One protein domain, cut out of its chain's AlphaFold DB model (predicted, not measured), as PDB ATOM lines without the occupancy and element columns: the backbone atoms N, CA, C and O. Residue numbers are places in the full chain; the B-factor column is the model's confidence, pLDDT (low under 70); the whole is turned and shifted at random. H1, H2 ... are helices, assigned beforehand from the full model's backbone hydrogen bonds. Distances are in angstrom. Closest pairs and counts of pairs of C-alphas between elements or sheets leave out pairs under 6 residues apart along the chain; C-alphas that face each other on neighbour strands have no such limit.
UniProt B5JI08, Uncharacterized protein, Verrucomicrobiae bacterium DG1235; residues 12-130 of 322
ATOM      1  N   ASP A  12       6.104  74.857 -13.797       89.00
ATOM      2  CA  ASP A  12       7.474  74.777 -14.307       89.00
ATOM      3  C   ASP A  12       8.298  76.015 -13.930       89.00
ATOM      4  O   ASP A  12       9.380  75.885 -13.357       89.00
ATOM      5  N   ARG A  13       7.749  77.217 -14.161       91.00
ATOM      6  CA  ARG A  13       8.415  78.484 -13.819       91.00
ATOM      7  C   ARG A  13       8.612  78.654 -12.312       91.00
ATOM      8  O   ARG A  13       9.595  79.267 -11.904       91.00
ATOM      9  N   PHE A  14       7.659  78.186 -11.506       93.31
ATOM     10  CA  PHE A  14       7.778  78.204 -10.050       93.31
ATOM     11  C   PHE A  14       8.898  77.263  -9.591       93.31
ATOM     12  O   PHE A  14       9.798  77.685  -8.870       93.31
ATOM     13  N   LEU A  15       8.895  76.020 -10.077       94.56
ATOM     14  CA  LEU A  15       9.871  74.997  -9.706       94.56
ATOM     15  C   LEU A  15      11.288  75.318 -10.194       94.56
ATOM     16  O   LEU A  15      12.250  75.005  -9.501       94.56
ATOM     17  N   ASP A  16      11.446  76.022 -11.318       95.81
ATOM     18  CA  ASP A  16      12.758  76.495 -11.780       95.81
ATOM     19  C   ASP A  16      13.479  77.394 -10.765       95.81
ATOM     20  O   ASP A  16      14.707  77.463 -10.778       95.81
ATOM     21  N   LYS A  17      12.749  78.057  -9.856       96.12
ATOM     22  CA  LYS A  17      13.344  78.871  -8.781       96.12
ATOM     23  C   LYS A  17      14.048  78.050  -7.712       96.12
ATOM     24  O   LYS A  17      14.852  78.606  -6.973       96.12
ATOM     25  N   PHE A  18      13.782  76.749  -7.660       96.25
ATOM     26  CA  PHE A  18      14.401  75.825  -6.718       96.25
ATOM     27  C   PHE A  18      15.687  75.202  -7.264       96.25
ATOM     28  O   PHE A  18      16.315  74.414  -6.561       96.25
ATOM     29  N   LYS A  19      16.131  75.563  -8.479       94.12
ATOM     30  CA  LYS A  19      17.466  75.188  -8.971       94.12
ATOM     31  C   LYS A  19      18.513  75.744  -8.000       94.12
ATOM     32  O   LYS A  19      18.451  76.917  -7.647       94.12
ATOM     33  N   CYS A  20      19.418  74.885  -7.528       91.75
ATOM     34  CA  CYS A  20      20.370  75.147  -6.430       91.75
ATOM     35  C   CYS A  20      19.764  75.253  -5.011       91.75
ATOM     36  O   CYS A  20      20.511  75.405  -4.048       91.75
ATOM     37  N   PHE A  21      18.444  75.105  -4.857       94.06
ATOM     38  CA  PHE A  21      17.726  75.100  -3.572       94.06
ATOM     39  C   PHE A  21      16.852  73.845  -3.393       94.06
ATOM     40  O   PHE A  21      15.859  73.853  -2.664       94.06
ATOM     41  N   GLU A  22      17.225  72.741  -4.040       94.19
ATOM     42  CA  GLU A  22      16.465  71.483  -4.057       94.19
ATOM     43  C   GLU A  22      16.282  70.884  -2.658       94.19
ATOM     44  O   GLU A  22      15.283  70.223  -2.398       94.19
ATOM     45  N   GLY A  23      17.182  71.195  -1.717       93.44
ATOM     46  CA  GLY A  23      17.033  70.818  -0.310       93.44
ATOM     47  C   GLY A  23      15.771  71.387   0.353       93.44
ATOM     48  O   GLY A  23      15.178  70.709   1.188       93.44
ATOM     49  N   VAL A  24      15.320  72.586  -0.044       94.75
ATOM     50  CA  VAL A  24      14.063  73.179   0.452       94.75
ATOM     51  C   VAL A  24      12.866  72.410  -0.095       94.75
ATOM     52  O   VAL A  24      11.985  72.014   0.665       94.75
ATOM     53  N   LEU A  25      12.859  72.153  -1.406       93.88
ATOM     54  CA  LEU A  25      11.803  71.384  -2.063       93.88
ATOM     55  C   LEU A  25      11.719  69.962  -1.490       93.88
ATOM     56  O   LEU A  25      10.628  69.468  -1.221       93.88
ATOM     57  N   ARG A  26      12.870  69.331  -1.237       93.38
ATOM     58  CA  ARG A  26      12.957  67.996  -0.641       93.38
ATOM     59  C   ARG A  26      12.407  67.965   0.770       93.38
ATOM     60  O   ARG A  26      11.546  67.144   1.046       93.38
ATOM     61  N   ARG A  27      12.840  68.891   1.628       93.44
ATOM     62  CA  ARG A  27      12.331  69.010   3.000       93.44
ATOM     63  C   ARG A  27      10.814  69.168   3.026       93.44
ATOM     64  O   ARG A  27      10.163  68.517   3.833       93.44
ATOM     65  N   TYR A  28      10.267  69.993   2.135       94.88
ATOM     66  CA  TYR A  28       8.825  70.156   2.003       94.88
ATOM     67  C   TYR A  28       8.131  68.847   1.597       94.88
ATOM     68  O   TYR A  28       7.220  68.384   2.278       94.88
ATOM     69  N   CYS A  29       8.571  68.218   0.503       92.31
ATOM     70  CA  CYS A  29       7.951  66.992   0.003       92.31
ATOM     71  C   CYS A  29       8.120  65.796   0.953       92.31
ATOM     72  O   CYS A  29       7.252  64.926   0.989       92.31
ATOM     73  N   ASP A  30       9.193  65.759   1.746       91.31
ATOM     74  CA  ASP A  30       9.452  64.692   2.716       91.31
ATOM     75  C   ASP A  30       8.359  64.594   3.789       91.31
ATOM     76  O   ASP A  30       8.077  63.494   4.258       91.31
ATOM     77  N   GLN A  31       7.659  65.695   4.088       91.81
ATOM     78  CA  GLN A  31       6.489  65.710   4.980       91.81
ATOM     79  C   GLN A  31       5.312  64.874   4.447       91.81
ATOM     80  O   GLN A  31       4.420  64.501   5.202       91.81
ATOM     81  N   TRP A  32       5.304  64.580   3.146       90.75
ATOM     82  CA  TRP A  32       4.225  63.877   2.451       90.75
ATOM     83  C   TRP A  32       4.642  62.490   1.959       90.75
ATOM     84  O   TRP A  32       3.791  61.739   1.481       90.75
ATOM     85  N   ARG A  33       5.935  62.149   2.062       86.06
ATOM     86  CA  ARG A  33       6.585  61.020   1.377       86.06
ATOM     87  C   ARG A  33       5.842  59.695   1.537       86.06
ATOM     88  O   ARG A  33       5.679  58.984   0.552       86.06
ATOM     89  N   GLU A  34       5.354  59.385   2.737       85.69
ATOM     90  CA  GLU A  34       4.639  58.130   3.027       85.69
ATOM     91  C   GLU A  34       3.356  57.947   2.196       85.69
ATOM     92  O   GLU A  34       2.922  56.822   1.961       85.69
ATOM     93  N   GLY A  35       2.752  59.040   1.722       84.94
ATOM     94  CA  GLY A  35       1.533  59.020   0.916       84.94
ATOM     95  C   GLY A  35       1.742  59.240  -0.587       84.94
ATOM     96  O   GLY A  35       0.748  59.288  -1.323       84.94
ATOM     97  N   LEU A  36       2.987  59.408  -1.049       85.94
ATOM     98  CA  LEU A  36       3.318  59.717  -2.443       85.94
ATOM     99  C   LEU A  36       3.860  58.481  -3.176       85.94
ATOM    100  O   LEU A  36       5.019  58.101  -3.026       85.94
ATOM    101  N   ASP A  37       3.027  57.870  -4.020       84.12
ATOM    102  CA  ASP A  37       3.447  56.735  -4.848       84.12
ATOM    103  C   ASP A  37       4.504  57.128  -5.875       84.12
ATOM    104  O   ASP A  37       4.395  58.162  -6.543       84.12
ATOM    105  N   GLY A  38       5.495  56.252  -6.057       83.81
ATOM    106  CA  GLY A  38       6.536  56.439  -7.066       83.81
ATOM    107  C   GLY A  38       7.328  57.734  -6.880       83.81
ATOM    108  O   GLY A  38       7.917  58.221  -7.842       83.81
ATOM    109  N   PHE A  39       7.301  58.319  -5.676       85.44
ATOM    110  CA  PHE A  39       8.027  59.543  -5.376       85.44
ATOM    111  C   PHE A  39       9.537  59.294  -5.516       85.44
ATOM    112  O   PHE A  39      10.039  58.303  -4.976       85.44
ATOM    113  N   PRO A  40      10.273  60.147  -6.248       85.56
ATOM    114  CA  PRO A  40      11.664  59.874  -6.577       85.56
ATOM    115  C   PRO A  40      12.558  59.879  -5.329       85.56
ATOM    116  O   PRO A  40      12.504  60.794  -4.507       85.56
ATOM    117  N   GLU A  41      13.447  58.886  -5.214       83.81
ATOM    118  CA  GLU A  41      14.417  58.809  -4.110       83.81
ATOM    119  C   GLU A  41      15.391  60.000  -4.119       83.81
ATOM    120  O   GLU A  41      15.687  60.595  -3.074       83.81
ATOM    121  N   MET A  42      15.849  60.385  -5.316       86.00
ATOM    122  CA  MET A  42      16.620  61.604  -5.557       86.00
ATOM    123  C   MET A  42      15.722  62.690  -6.147       86.00
ATOM    124  O   MET A  42      15.317  62.635  -7.311       86.00
ATOM    125  N   LEU A  43      15.433  63.701  -5.327       88.88
ATOM    126  CA  LEU A  43      14.606  64.830  -5.722       88.88
ATOM    127  C   LEU A  43      15.479  65.948  -6.296       88.88
ATOM    128  O   LEU A  43      16.186  66.628  -5.553       88.88
ATOM    129  N   THR A  44      15.384  66.140  -7.606       94.12
ATOM    130  CA  THR A  44      15.850  67.332  -8.317       94.12
ATOM    131  C   THR A  44      14.641  68.084  -8.861       94.12
ATOM    132  O   THR A  44      13.526  67.552  -8.900       94.12
ATOM    133  N   VAL A  45      14.837  69.324  -9.314       94.44
ATOM    134  CA  VAL A  45      13.751  70.081  -9.965       94.44
ATOM    135  C   VAL A  45      13.178  69.314 -11.162       94.44
ATOM    136  O   VAL A  45      11.963  69.293 -11.350       94.44
ATOM    137  N   GLU A  46      14.029  68.671 -11.961       94.19
ATOM    138  CA  GLU A  46      13.590  67.977 -13.174       94.19
ATOM    139  C   GLU A  46      12.901  66.642 -12.858       94.19
ATOM    140  O   GLU A  46      11.830  66.383 -13.411       94.19
ATOM    141  N   THR A  47      13.418  65.848 -11.907       93.31
ATOM    142  CA  THR A  47      12.745  64.597 -11.502       93.31
ATOM    143  C   THR A  47      11.399  64.876 -10.841       93.31
ATOM    144  O   THR A  47      10.438  64.139 -11.061       93.31
ATOM    145  N   PHE A  48      11.276  65.980 -10.095       92.19
ATOM    146  CA  PHE A  48       9.998  66.385  -9.516       92.19
ATOM    147  C   PHE A  48       8.981  66.814 -10.579       92.19
ATOM    148  O   PHE A  48       7.822  66.405 -10.521       92.19
ATOM    149  N   LYS A  49       9.396  67.605 -11.579       92.12
ATOM    150  CA  LYS A  49       8.522  67.999 -12.698       92.12
ATOM    151  C   LYS A  49       8.037  66.792 -13.493       92.12
ATOM    152  O   LYS A  49       6.870  66.750 -13.875       92.12
ATOM    153  N   GLU A  50       8.919  65.836 -13.767       90.69
ATOM    154  CA  GLU A  50       8.561  64.605 -14.470       90.69
ATOM    155  C   GLU A  50       7.543  63.785 -13.674       90.69
ATOM    156  O   GLU A  50       6.493  63.429 -14.211       90.69
ATOM    157  N   TRP A  51       7.792  63.588 -12.378       89.94
ATOM    158  CA  TRP A  51       6.868  62.889 -11.487       89.94
ATOM    159  C   TRP A  51       5.499  63.584 -11.388       89.94
ATOM    160  O   TRP A  51       4.466  62.925 -11.470       89.94
ATOM    161  N   LEU A  52       5.450  64.920 -11.306       88.19
ATOM    162  CA  LEU A  52       4.184  65.665 -11.300       88.19
ATOM    163  C   LEU A  52       3.347  65.432 -12.568       88.19
ATOM    164  O   LEU A  52       2.121  65.389 -12.484       88.19
ATOM    165  N   ARG A  53       3.991  65.285 -13.734       86.12
ATOM    166  CA  ARG A  53       3.300  65.036 -15.013       86.12
ATOM    167  C   ARG A  53       2.800  63.599 -15.142       86.12
ATOM    168  O   ARG A  53       1.780  63.391 -15.792       86.12
ATOM    169  N   SER A  54       3.514  62.630 -14.569       81.31
ATOM    170  CA  SER A  54       3.169  61.204 -14.651       81.31
ATOM    171  C   SER A  54       2.243  60.730 -13.527       81.31
ATOM    172  O   SER A  54       1.563  59.714 -13.680       81.31
ATOM    173  N   SER A  55       2.175  61.455 -12.408       73.88
ATOM    174  CA  SER A  55       1.321  61.080 -11.282       73.88
ATOM    175  C   SER A  55      -0.171  61.296 -11.586       73.88
ATOM    176  O   SER A  55      -0.627  62.394 -11.911       73.88
ATOM    177  N   ALA A  56      -0.973  60.239 -11.431       58.59
ATOM    178  CA  ALA A  56      -2.432  60.329 -11.456       58.59
ATOM    179  C   ALA A  56      -2.913  60.914 -10.115       58.59
ATOM    180  O   ALA A  56      -3.215  60.193  -9.164       58.59
ATOM    181  N   GLY A  57      -2.902  62.243 -10.025       61.00
ATOM    182  CA  GLY A  57      -3.012  63.064  -8.815       61.00
ATOM    183  C   GLY A  57      -4.297  62.999  -7.975       61.00
ATOM    184  O   GLY A  57      -4.810  64.039  -7.557       61.00
ATOM    185  N   ASN A  58      -4.845  61.815  -7.693       60.25
ATOM    186  CA  ASN A  58      -6.110  61.683  -6.966       60.25
ATOM    187  C   ASN A  58      -5.959  61.393  -5.459       60.25
ATOM    188  O   ASN A  58      -6.931  61.517  -4.711       60.25
ATOM    189  N   ARG A  59      -4.752  61.056  -4.985       74.25
ATOM    190  CA  ARG A  59      -4.506  60.750  -3.565       74.25
ATOM    191  C   ARG A  59      -4.528  61.999  -2.683       74.25
ATOM    192  O   ARG A  59      -4.128  63.082  -3.104       74.25
ATOM    193  N   VAL A  60      -4.953  61.821  -1.429       82.50
ATOM    194  CA  VAL A  60      -5.032  62.892  -0.419       82.50
ATOM    195  C   VAL A  60      -3.668  63.552  -0.199       82.50
ATOM    196  O   VAL A  60      -3.577  64.773  -0.261       82.50
ATOM    197  N   ALA A  61      -2.602  62.760  -0.038       86.50
ATOM    198  CA  ALA A  61      -1.250  63.283   0.165       86.50
ATOM    199  C   ALA A  61      -0.742  64.098  -1.037       86.50
ATOM    200  O   ALA A  61      -0.181  65.172  -0.855       86.50
ATOM    201  N   TYR A  62      -1.009  63.641  -2.265       88.00
ATOM    202  CA  TYR A  62      -0.666  64.391  -3.477       88.00
ATOM    203  C   TYR A  62      -1.370  65.753  -3.521       88.00
ATOM    204  O   TYR A  62      -0.741  66.777  -3.787       88.00
ATOM    205  N   LYS A  63      -2.674  65.774  -3.220       87.25
ATOM    206  CA  LYS A  63      -3.472  67.008  -3.191       87.25
ATOM    207  C   LYS A  63      -2.993  67.968  -2.103       87.25
ATOM    208  O   LYS A  63      -2.830  69.146  -2.400       87.25
ATOM    209  N   GLY A  64      -2.709  67.471  -0.898       89.44
ATOM    210  CA  GLY A  64      -2.184  68.286   0.203       89.44
ATOM    211  C   GLY A  64      -0.792  68.856  -0.089       89.44
ATOM    212  O   GLY A  64      -0.558  70.053   0.076       89.44
ATOM    213  N   MET A  65       0.104  68.037  -0.647       92.31
ATOM    214  CA  MET A  65       1.425  68.487  -1.092       92.31
ATOM    215  C   MET A  65       1.313  69.570  -2.178       92.31
ATOM    216  O   MET A  65       2.008  70.588  -2.117       92.31
ATOM    217  N   LEU A  66       0.436  69.391  -3.169       91.25
ATOM    218  CA  LEU A  66       0.211  70.414  -4.189       91.25
ATOM    219  C   LEU A  66      -0.389  71.691  -3.605       91.25
ATOM    220  O   LEU A  66       0.039  72.779  -3.984       91.25
ATOM    221  N   GLU A  67      -1.360  71.581  -2.700       91.00
ATOM    222  CA  GLU A  67      -1.995  72.729  -2.053       91.00
ATOM    223  C   GLU A  67      -0.951  73.648  -1.418       91.00
ATOM    224  O   GLU A  67      -0.949  74.849  -1.676       91.00
ATOM    225  N   GLY A  68       0.004  73.094  -0.677       93.31
ATOM    226  CA  GLY A  68       1.078  73.892  -0.104       93.31
ATOM    227  C   GLY A  68       1.976  74.594  -1.120       93.31
ATOM    228  O   GLY A  68       2.346  75.749  -0.917       93.31
ATOM    229  N   ILE A  69       2.258  73.954  -2.260       94.25
ATOM    230  CA  ILE A  69       2.975  74.590  -3.377       94.25
ATOM    231  C   ILE A  69       2.164  75.768  -3.937       94.25
ATOM    232  O   ILE A  69       2.719  76.843  -4.175       94.25
ATOM    233  N   TYR A  70       0.849  75.602  -4.108       92.94
ATOM    234  CA  TYR A  70      -0.035  76.690  -4.537       92.94
ATOM    235  C   TYR A  70      -0.063  77.842  -3.530       92.94
ATOM    236  O   TYR A  70      -0.024  79.006  -3.930       92.94
ATOM    237  N   ARG A  71      -0.085  77.539  -2.230       94.31
ATOM    238  CA  ARG A  71      -0.065  78.554  -1.170       94.31
ATOM    239  C   ARG A  71       1.258  79.321  -1.146       94.31
ATOM    240  O   ARG A  71       1.253  80.549  -1.071       94.31
ATOM    241  N   ALA A  72       2.386  78.624  -1.290       95.50
ATOM    242  CA  ALA A  72       3.701  79.256  -1.393       95.50
ATOM    243  C   ALA A  72       3.789  80.154  -2.639       95.50
ATOM    244  O   ALA A  72       4.272  81.288  -2.573       95.50
ATOM    245  N   TYR A  73       3.248  79.694  -3.769       94.69
ATOM    246  CA  TYR A  73       3.134  80.497  -4.982       94.69
ATOM    247  C   TYR A  73       2.285  81.761  -4.790       94.69
ATOM    248  O   TYR A  73       2.630  82.822  -5.313       94.69
ATOM    249  N   ASP A  74       1.200  81.676  -4.024       92.50
ATOM    250  CA  ASP A  74       0.333  82.816  -3.733       92.50
ATOM    251  C   ASP A  74       1.054  83.920  -2.939       92.50
ATOM    252  O   ASP A  74       0.889  85.110  -3.250       92.50
ATOM    253  N   LEU A  75       1.914  83.532  -1.991       94.25
ATOM    254  CA  LEU A  75       2.807  84.442  -1.261       94.25
ATOM    255  C   LEU A  75       3.994  84.937  -2.100       94.25
ATOM    256  O   LEU A  75       4.584  85.964  -1.787       94.25
ATOM    257  N   SER A  76       4.283  84.310  -3.240       92.75
ATOM    258  CA  SER A  76       5.384  84.684  -4.146       92.75
ATOM    259  C   SER A  76       5.070  85.883  -5.059       92.75
ATOM    260  O   SER A  76       5.578  86.009  -6.178       92.75
ATOM    261  N   THR A  77       4.181  86.774  -4.621       90.19
ATOM    262  CA  THR A  77       3.876  88.050  -5.291       90.19
ATOM    263  C   THR A  77       4.627  89.188  -4.608       90.19
ATOM    264  O   THR A  77       5.099  89.019  -3.494       90.19
ATOM    265  N   LYS A  78       4.717  90.380  -5.220       87.69
ATOM    266  CA  LYS A  78       5.349  91.535  -4.549       87.69
ATOM    267  C   LYS A  78       4.701  91.828  -3.187       87.69
ATOM    268  O   LYS A  78       5.402  92.051  -2.215       87.69
ATOM    269  N   GLN A  79       3.372  91.786  -3.129       87.81
ATOM    270  CA  GLN A  79       2.629  92.002  -1.890       87.81
ATOM    271  C   GLN A  79       2.812  90.847  -0.899       87.81
ATOM    272  O   GLN A  79       3.068  91.096   0.271       87.81
ATOM    273  N   GLY A  80       2.709  89.597  -1.360       91.44
ATOM    274  CA  GLY A  80       2.917  88.431  -0.499       91.44
ATOM    275  C   GLY A  80       4.335  88.358   0.070       91.44
ATOM    276  O   GLY A  80       4.504  87.981   1.220       91.44
ATOM    277  N   HIS A  81       5.333  88.807  -0.695       91.38
ATOM    278  CA  HIS A  81       6.715  88.941  -0.252       91.38
ATOM    279  C   HIS A  81       6.838  89.917   0.920       91.38
ATOM    280  O   HIS A  81       7.422  89.562   1.933       91.38
ATOM    281  N   GLU A  82       6.261  91.119   0.797       91.56
ATOM    282  CA  GLU A  82       6.256  92.113   1.879       91.56
ATOM    283  C   GLU A  82       5.575  91.546   3.137       91.56
ATOM    284  O   GLU A  82       6.158  91.587   4.212       91.56
ATOM    285  N   ILE A  83       4.407  90.911   2.982       93.38
ATOM    286  CA  ILE A  83       3.667  90.289   4.094       93.38
ATOM    287  C   ILE A  83       4.473  89.172   4.775       93.38
ATOM    288  O   ILE A  83       4.461  89.058   5.995       93.38
ATOM    289  N   LEU A  84       5.173  88.341   4.000       94.75
ATOM    290  CA  LEU A  84       5.984  87.254   4.547       94.75
ATOM    291  C   LEU A  84       7.166  87.783   5.370       94.75
ATOM    292  O   LEU A  84       7.496  87.201   6.399       94.75
ATOM    293  N   PHE A  85       7.789  88.881   4.934       93.56
ATOM    294  CA  PHE A  85       8.851  89.542   5.695       93.56
ATOM    295  C   PHE A  85       8.325  90.192   6.972       93.56
ATOM    296  O   PHE A  85       8.920  89.987   8.027       93.56
ATOM    297  N   ASP A  86       7.196  90.897   6.889       90.88
ATOM    298  CA  ASP A  86       6.552  91.500   8.059       90.88
ATOM    299  C   ASP A  86       6.189  90.408   9.096       90.88
ATOM    300  O   ASP A  86       6.427  90.578  10.290       90.88
ATOM    301  N   ALA A  87       5.710  89.236   8.650       93.12
ATOM    302  CA  ALA A  87       5.419  88.098   9.529       93.12
ATOM    303  C   ALA A  87       6.681  87.489  10.174       93.12
ATOM    304  O   ALA A  87       6.673  87.158  11.359       93.12
ATOM    305  N   LEU A  88       7.780  87.358   9.419       94.62
ATOM    306  CA  LEU A  88       9.068  86.906   9.962       94.62
ATOM    307  C   LEU A  88       9.580  87.856  11.051       94.62
ATOM    308  O   LEU A  88      10.021  87.396  12.104       94.62
ATOM    309  N   GLU A  89       9.491  89.166  10.813       92.88
ATOM    310  CA  GLU A  89       9.870  90.197  11.779       92.88
ATOM    311  C   GLU A  89       8.991  90.134  13.034       92.88
ATOM    312  O   GLU A  89       9.513  90.066  14.148       92.88
ATOM    313  N   GLN A  90       7.668  90.064  12.862       90.00
ATOM    314  CA  GLN A  90       6.706  89.991  13.961       90.00
ATOM    315  C   GLN A  90       6.912  88.757  14.852       90.00
ATOM    316  O   GLN A  90       6.747  88.840  16.069       90.00
ATOM    317  N   CYS A  91       7.291  87.619  14.268       92.06
ATOM    318  CA  CYS A  91       7.578  86.389  15.006       92.06
ATOM    319  C   CYS A  91       9.040  86.274  15.473       92.06
ATOM    320  O   CYS A  91       9.394  85.283  16.110       92.06
ATOM    321  N   GLY A  92       9.901  87.248  15.161       94.00
ATOM    322  CA  GLY A  92      11.323  87.213  15.511       94.00
ATOM    323  C   GLY A  92      12.107  86.079  14.836       94.00
ATOM    324  O   GLY A  92      13.164  85.681  15.331       94.00
ATOM    325  N   VAL A  93      11.612  85.542  13.719       95.81
ATOM    326  CA  VAL A  93      12.220  84.405  13.018       95.81
ATOM    327  C   VAL A  93      13.281  84.894  12.040       95.81
ATOM    328  O   VAL A  93      13.014  85.673  11.127       95.81
ATOM    329  N   GLN A  94      14.502  84.389  12.205       93.50
ATOM    330  CA  GLN A  94      15.642  84.719  11.352       93.50
ATOM    331  C   GLN A  94      15.945  83.563  10.400       93.50
ATOM    332  O   GLN A  94      16.303  82.468  10.830       93.50
ATOM    333  N   ILE A  95      15.856  83.821   9.093       92.00
ATOM    334  CA  ILE A  95      16.198  82.834   8.065       92.00
ATOM    335  C   ILE A  95      17.598  83.132   7.512       92.00
ATOM    336  O   ILE A  95      17.822  84.195   6.926       92.00
ATOM    337  N   PRO A  96      18.560  82.196   7.629       89.56
ATOM    338  CA  PRO A  96      19.884  82.371   7.049       89.56
ATOM    339  C   PRO A  96      19.809  82.638   5.545       89.56
ATOM    340  O   PRO A  96      19.220  81.853   4.794       89.56
ATOM    341  N   GLY A  97      20.415  83.749   5.120       87.69
ATOM    342  CA  GLY A  97      20.444  84.169   3.721       87.69
ATOM    343  C   GLY A  97      19.091  84.626   3.169       87.69
ATOM    344  O   GLY A  97      18.932  84.616   1.951       87.69
ATOM    345  N   VAL A  98      18.129  85.030   4.009       89.06
ATOM    346  CA  VAL A  98      16.752  85.381   3.598       89.06
ATOM    347  C   VAL A  98      16.690  86.307   2.374       89.06
ATOM    348  O   VAL A  98      15.947  86.035   1.438       89.06
ATOM    349  N   HIS A  99      17.537  87.340   2.318       86.50
ATOM    350  CA  HIS A  99      17.561  88.317   1.221       86.50
ATOM    351  C   HIS A  99      18.193  87.798  -0.083       86.50
ATOM    352  O   HIS A  99      18.089  88.455  -1.115       86.50
ATOM    353  N   SER A 100      18.854  86.639  -0.043       88.75
ATOM    354  CA  SER A 100      19.455  85.986  -1.215       88.75
ATOM    355  C   SER A 100      18.552  84.921  -1.845       88.75
ATOM    356  O   SER A 100      18.828  84.456  -2.951       88.75
ATOM    357  N   LEU A 101      17.470  84.534  -1.162       91.62
ATOM    358  CA  LEU A 101      16.532  83.532  -1.655       91.62
ATOM    359  C   LEU A 101      15.551  84.151  -2.652       91.62
ATOM    360  O   LEU A 101      15.070  85.272  -2.484       91.62
ATOM    361  N   HIS A 102      15.182  83.378  -3.673       94.06
ATOM    362  CA  HIS A 102      13.970  83.675  -4.433       94.06
ATOM    363  C   HIS A 102      12.751  83.602  -3.504       94.06
ATOM    364  O   HIS A 102      12.689  82.726  -2.642       94.06
ATOM    365  N   VAL A 103      11.764  84.483  -3.697       93.25
ATOM    366  CA  VAL A 103      10.568  84.523  -2.835       93.25
ATOM    367  C   VAL A 103       9.808  83.192  -2.849       93.25
ATOM    368  O   VAL A 103       9.306  82.772  -1.814       93.25
ATOM    369  N   GLU A 104       9.797  82.483  -3.982       95.69
ATOM    370  CA  GLU A 104       9.227  81.139  -4.108       95.69
ATOM    371  C   GLU A 104       9.893  80.134  -3.158       95.69
ATOM    372  O   GLU A 104       9.214  79.370  -2.467       95.69
ATOM    373  N   VAL A 105      11.227  80.173  -3.098       96.38
ATOM    374  CA  VAL A 105      12.036  79.312  -2.227       96.38
ATOM    375  C   VAL A 105      11.832  79.702  -0.772       96.38
ATOM    376  O   VAL A 105      11.638  78.829   0.070       96.38
ATOM    377  N   LEU A 106      11.831  81.003  -0.477       96.50
ATOM    378  CA  LEU A 106      11.587  81.514   0.865       96.50
ATOM    379  C   LEU A 106      10.206  81.090   1.377       96.50
ATOM    380  O   LEU A 106      10.122  80.537   2.464       96.50
ATOM    381  N   ALA A 107       9.144  81.290   0.595       96.81
ATOM    382  CA  ALA A 107       7.782  80.947   0.995       96.81
ATOM    383  C   ALA A 107       7.648  79.457   1.343       96.81
ATOM    384  O   ALA A 107       7.107  79.123   2.394       96.81
ATOM    385  N   LEU A 108       8.190  78.560   0.510       96.50
ATOM    386  CA  LEU A 108       8.130  77.122   0.785       96.50
ATOM    387  C   LEU A 108       9.030  76.710   1.960       96.50
ATOM    388  O   LEU A 108       8.684  75.807   2.723       96.50
ATOM    389  N   ARG A 109      10.168  77.391   2.137       96.50
ATOM    390  CA  ARG A 109      11.056  77.190   3.284       96.50
ATOM    391  C   ARG A 109      10.372  77.575   4.592       96.50
ATOM    392  O   ARG A 109      10.360  76.761   5.508       96.50
ATOM    393  N   VAL A 110       9.771  78.766   4.656       97.00
ATOM    394  CA  VAL A 110       8.995  79.223   5.821       97.00
ATOM    395  C   VAL A 110       7.860  78.247   6.085       97.00
ATOM    396  O   VAL A 110       7.693  77.833   7.219       97.00
ATOM    397  N   TYR A 111       7.146  77.790   5.052       96.38
ATOM    398  CA  TYR A 111       6.080  76.809   5.254       96.38
ATOM    399  C   TYR A 111       6.577  75.504   5.890       96.38
ATOM    400  O   TYR A 111       5.912  74.930   6.747       96.38
ATOM    401  N   SER A 112       7.763  75.048   5.490       94.75
ATOM    402  CA  SER A 112       8.317  73.777   5.956       94.75
ATOM    403  C   SER A 112       8.970  73.862   7.338       94.75
ATOM    404  O   SER A 112       8.977  72.868   8.058       94.75
ATOM    405  N   GLU A 113       9.575  75.003   7.674       95.00
ATOM    406  CA  GLU A 113      10.391  75.197   8.887       95.00
ATOM    407  C   GLU A 113       9.653  75.967   9.992       95.00
ATOM    408  O   GLU A 113       9.928  75.745  11.168       95.00
ATOM    409  N   HIS A 114       8.726  76.848   9.616       96.31
ATOM    410  CA  HIS A 114       8.003  77.782  10.486       96.31
ATOM    411  C   HIS A 114       6.532  77.901  10.038       96.31
ATOM    412  O   HIS A 114       6.097  78.972   9.586       96.31
ATOM    413  N   PRO A 115       5.761  76.796  10.074       95.06
ATOM    414  CA  PRO A 115       4.403  76.753   9.538       95.06
ATOM    415  C   PRO A 115       3.486  77.813  10.160       95.06
ATOM    416  O   PRO A 115       2.666  78.387   9.457       95.06
ATOM    417  N   GLU A 116       3.661  78.151  11.437       94.69
ATOM    418  CA  GLU A 116       2.917  79.206  12.128       94.69
ATOM    419  C   GLU A 116       3.123  80.599  11.512       94.69
ATOM    420  O   GLU A 116       2.159  81.346  11.333       94.69
ATOM    421  N   VAL A 117       4.356  80.927  11.110       96.19
ATOM    422  CA  VAL A 117       4.681  82.193  10.433       96.19
ATOM    423  C   VAL A 117       4.086  82.203   9.030       96.19
ATOM    424  O   VAL A 117       3.540  83.212   8.580       96.19
ATOM    425  N   PHE A 118       4.163  81.064   8.339       96.94
ATOM    426  CA  PHE A 118       3.571  80.919   7.017       96.94
ATOM    427  C   PHE A 118       2.049  81.080   7.051       96.94
ATOM    428  O   PHE A 118       1.503  81.814   6.231       96.94
ATOM    429  N   GLU A 119       1.366  80.426   7.995       95.00
ATOM    430  CA  GLU A 119      -0.083  80.549   8.180       95.00
ATOM    431  C   GLU A 119      -0.480  81.998   8.458       95.00
ATOM    432  O   GLU A 119      -1.376  82.511   7.791       95.00
ATOM    433  N   MET A 120       0.236  82.684   9.355       92.81
ATOM    434  CA  MET A 120       0.002  84.099   9.648       92.81
ATOM    435  C   MET A 120       0.131  84.958   8.383       92.81
ATOM    436  O   MET A 120      -0.796  85.690   8.030       92.81
ATOM    437  N   ALA A 121       1.245  84.834   7.655       95.31
ATOM    438  CA  ALA A 121       1.462  85.562   6.406       95.31
ATOM    439  C   ALA A 121       0.376  85.249   5.362       95.31
ATOM    440  O   ALA A 121      -0.083  86.131   4.631       95.31
ATOM    441  N   TYR A 122      -0.060  83.993   5.283       94.81
ATOM    442  CA  TYR A 122      -1.088  83.567   4.345       94.81
ATOM    443  C   TYR A 122      -2.474  84.120   4.708       94.81
ATOM    444  O   TYR A 122      -3.220  84.534   3.814       94.81
ATOM    445  N   ASP A 123      -2.811  84.190   5.995       91.38
ATOM    446  CA  ASP A 123      -4.050  84.794   6.490       91.38
ATOM    447  C   ASP A 123      -4.065  86.312   6.200       91.38
ATOM    448  O   ASP A 123      -5.044  86.826   5.645       91.38
ATOM    449  N   PHE A 124      -2.943  87.011   6.416       89.94
ATOM    450  CA  PHE A 124      -2.765  88.412   6.007       89.94
ATOM    451  C   PHE A 124      -2.906  88.613   4.496       89.94
ATOM    452  O   PHE A 124      -3.618  89.516   4.048       89.94
ATOM    453  N   LEU A 125      -2.258  87.773   3.683       91.31
ATOM    454  CA  LEU A 125      -2.386  87.835   2.227       91.31
ATOM    455  C   LEU A 125      -3.847  87.653   1.807       91.31
ATOM    456  O   LEU A 125      -4.329  88.386   0.939       91.31
ATOM    457  N   THR A 126      -4.538  86.702   2.427       87.62
ATOM    458  CA  THR A 126      -5.942  86.397   2.154       87.62
ATOM    459  C   THR A 126      -6.823  87.612   2.446       87.62
ATOM    460  O   THR A 126      -7.559  88.041   1.556       87.62
ATOM    461  N   LEU A 127      -6.672  88.245   3.615       84.69
ATOM    462  CA  LEU A 127      -7.375  89.488   3.955       84.69
ATOM    463  C   LEU A 127      -7.026  90.627   2.983       84.69
ATOM    464  O   LEU A 127      -7.897  91.359   2.518       84.69
ATOM    465  N   SER A 128      -5.754  90.760   2.610       83.56
ATOM    466  CA  SER A 128      -5.284  91.846   1.746       83.56
ATOM    467  C   SER A 128      -5.830  91.800   0.313       83.56
ATOM    468  O   SER A 128      -5.758  92.803  -0.405       83.56
ATOM    469  N   ARG A 129      -6.357  90.640  -0.112       82.69
ATOM    470  CA  ARG A 129      -7.007  90.409  -1.413       82.69
ATOM    471  C   ARG A 129      -8.501  90.741  -1.395       82.69
ATOM    472  O   ARG A 129      -9.133  90.710  -2.449       82.69
ATOM    473  N   VAL A 130      -9.065  91.059  -0.233       79.31
ATOM    474  CA  VAL A 130     -10.459  91.481  -0.107       79.31
ATOM    475  C   VAL A 130     -10.615  92.884  -0.694       79.31
ATOM    476  O   VAL A 130      -9.777  93.765  -0.487       79.31
TER     477      VAL A 130
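What this domain is: This is residues 12 to 130 of the 322 residues of an uncharacterized protein of Verrucomicrobiae bacterium DG1235 (UniProt B5JI08). What does one see first? H6 sits in the middle of seven helices: H1 and H2 pack on it toward one end, where H3 lies beyond them, while H5 and H7 cross each other at the other end. H4, the longest helix, runs lengthwise along one side and packs on H6 with its residues 68 to 75. What are the figures? The printed part has 119 residues with seven named helices, H1 to H7 in order, and no named strand, and its class is all helix. It is compact, with a radius of gyration of the C-alphas of 14.2 A, and spans 39 by 30 by 24 A.

Where its parts are: Where do the first helices lie? H1 is residues 12 to 18, from C-alpha 12 at (7.474, 74.777, -14.307); H2 is residues 22 to 30 and H3 residues 45 to 54, 14.6 A long. Where are the others? H4, residues 60 to 75, is 22.9 A from first to last C-alpha, starting at (-5.032, 62.892, -0.419). H5, residues 78 to 90, is 18.6 A long, H6, residues 103 to 113, 15.0 A, and H7, residues 115 to 128, 19.6 A, ending at C-alpha 128, (-5.284, 91.846, 1.746).

How they stand to each other: What does H1 touch? It touches H3, closest C-alphas Leu 15 and Val 45 at 6.3 A, at 36 degrees, only just a steep tilt, opposite ways. It also touches H6, closest C-alphas Phe 18 and Val 105 at 6.2 A. What else touches H6, the hub? H2 does, with C-alphas Tyr 28 and Ser 112 closest at 5.4 A. H4 does with residues 68 to 75 alone, closest C-alphas Ala 72 and Ala 107 at 5.0 A, and H7 with residues 117 to 119 alone, closest C-alphas Tyr 111 and Phe 118 at 5.1 A. How do H4, H5 and H7 stand? H5 and H7 touch at a steep tilt of 47 degrees, opposite ways, closest C-alphas Leu 84 and Ala 121 at 5.2 A; H4 and H5 touch only at the corner, closest C-alphas Leu 75 and His 81 at 6.0 A. What do the backbones show? Every O i to N i+4 pair is within hydrogen-bond range in H2 to H7; H1 has 1 of 3, and 3 of 4 O i to N i+3 pairs.

The domain as a whole: How large is it? The two C-alphas farthest apart are those of Glu 41 and Val 130, 41.3 A. Which links are long? H2 to H3, with 14 residues, and H5 to H6, with 12, are long links; the printed part has no cut. Where is confidence low? The mean pLDDT of the printed part is 90.4, and residues 56 to 58 are under 70.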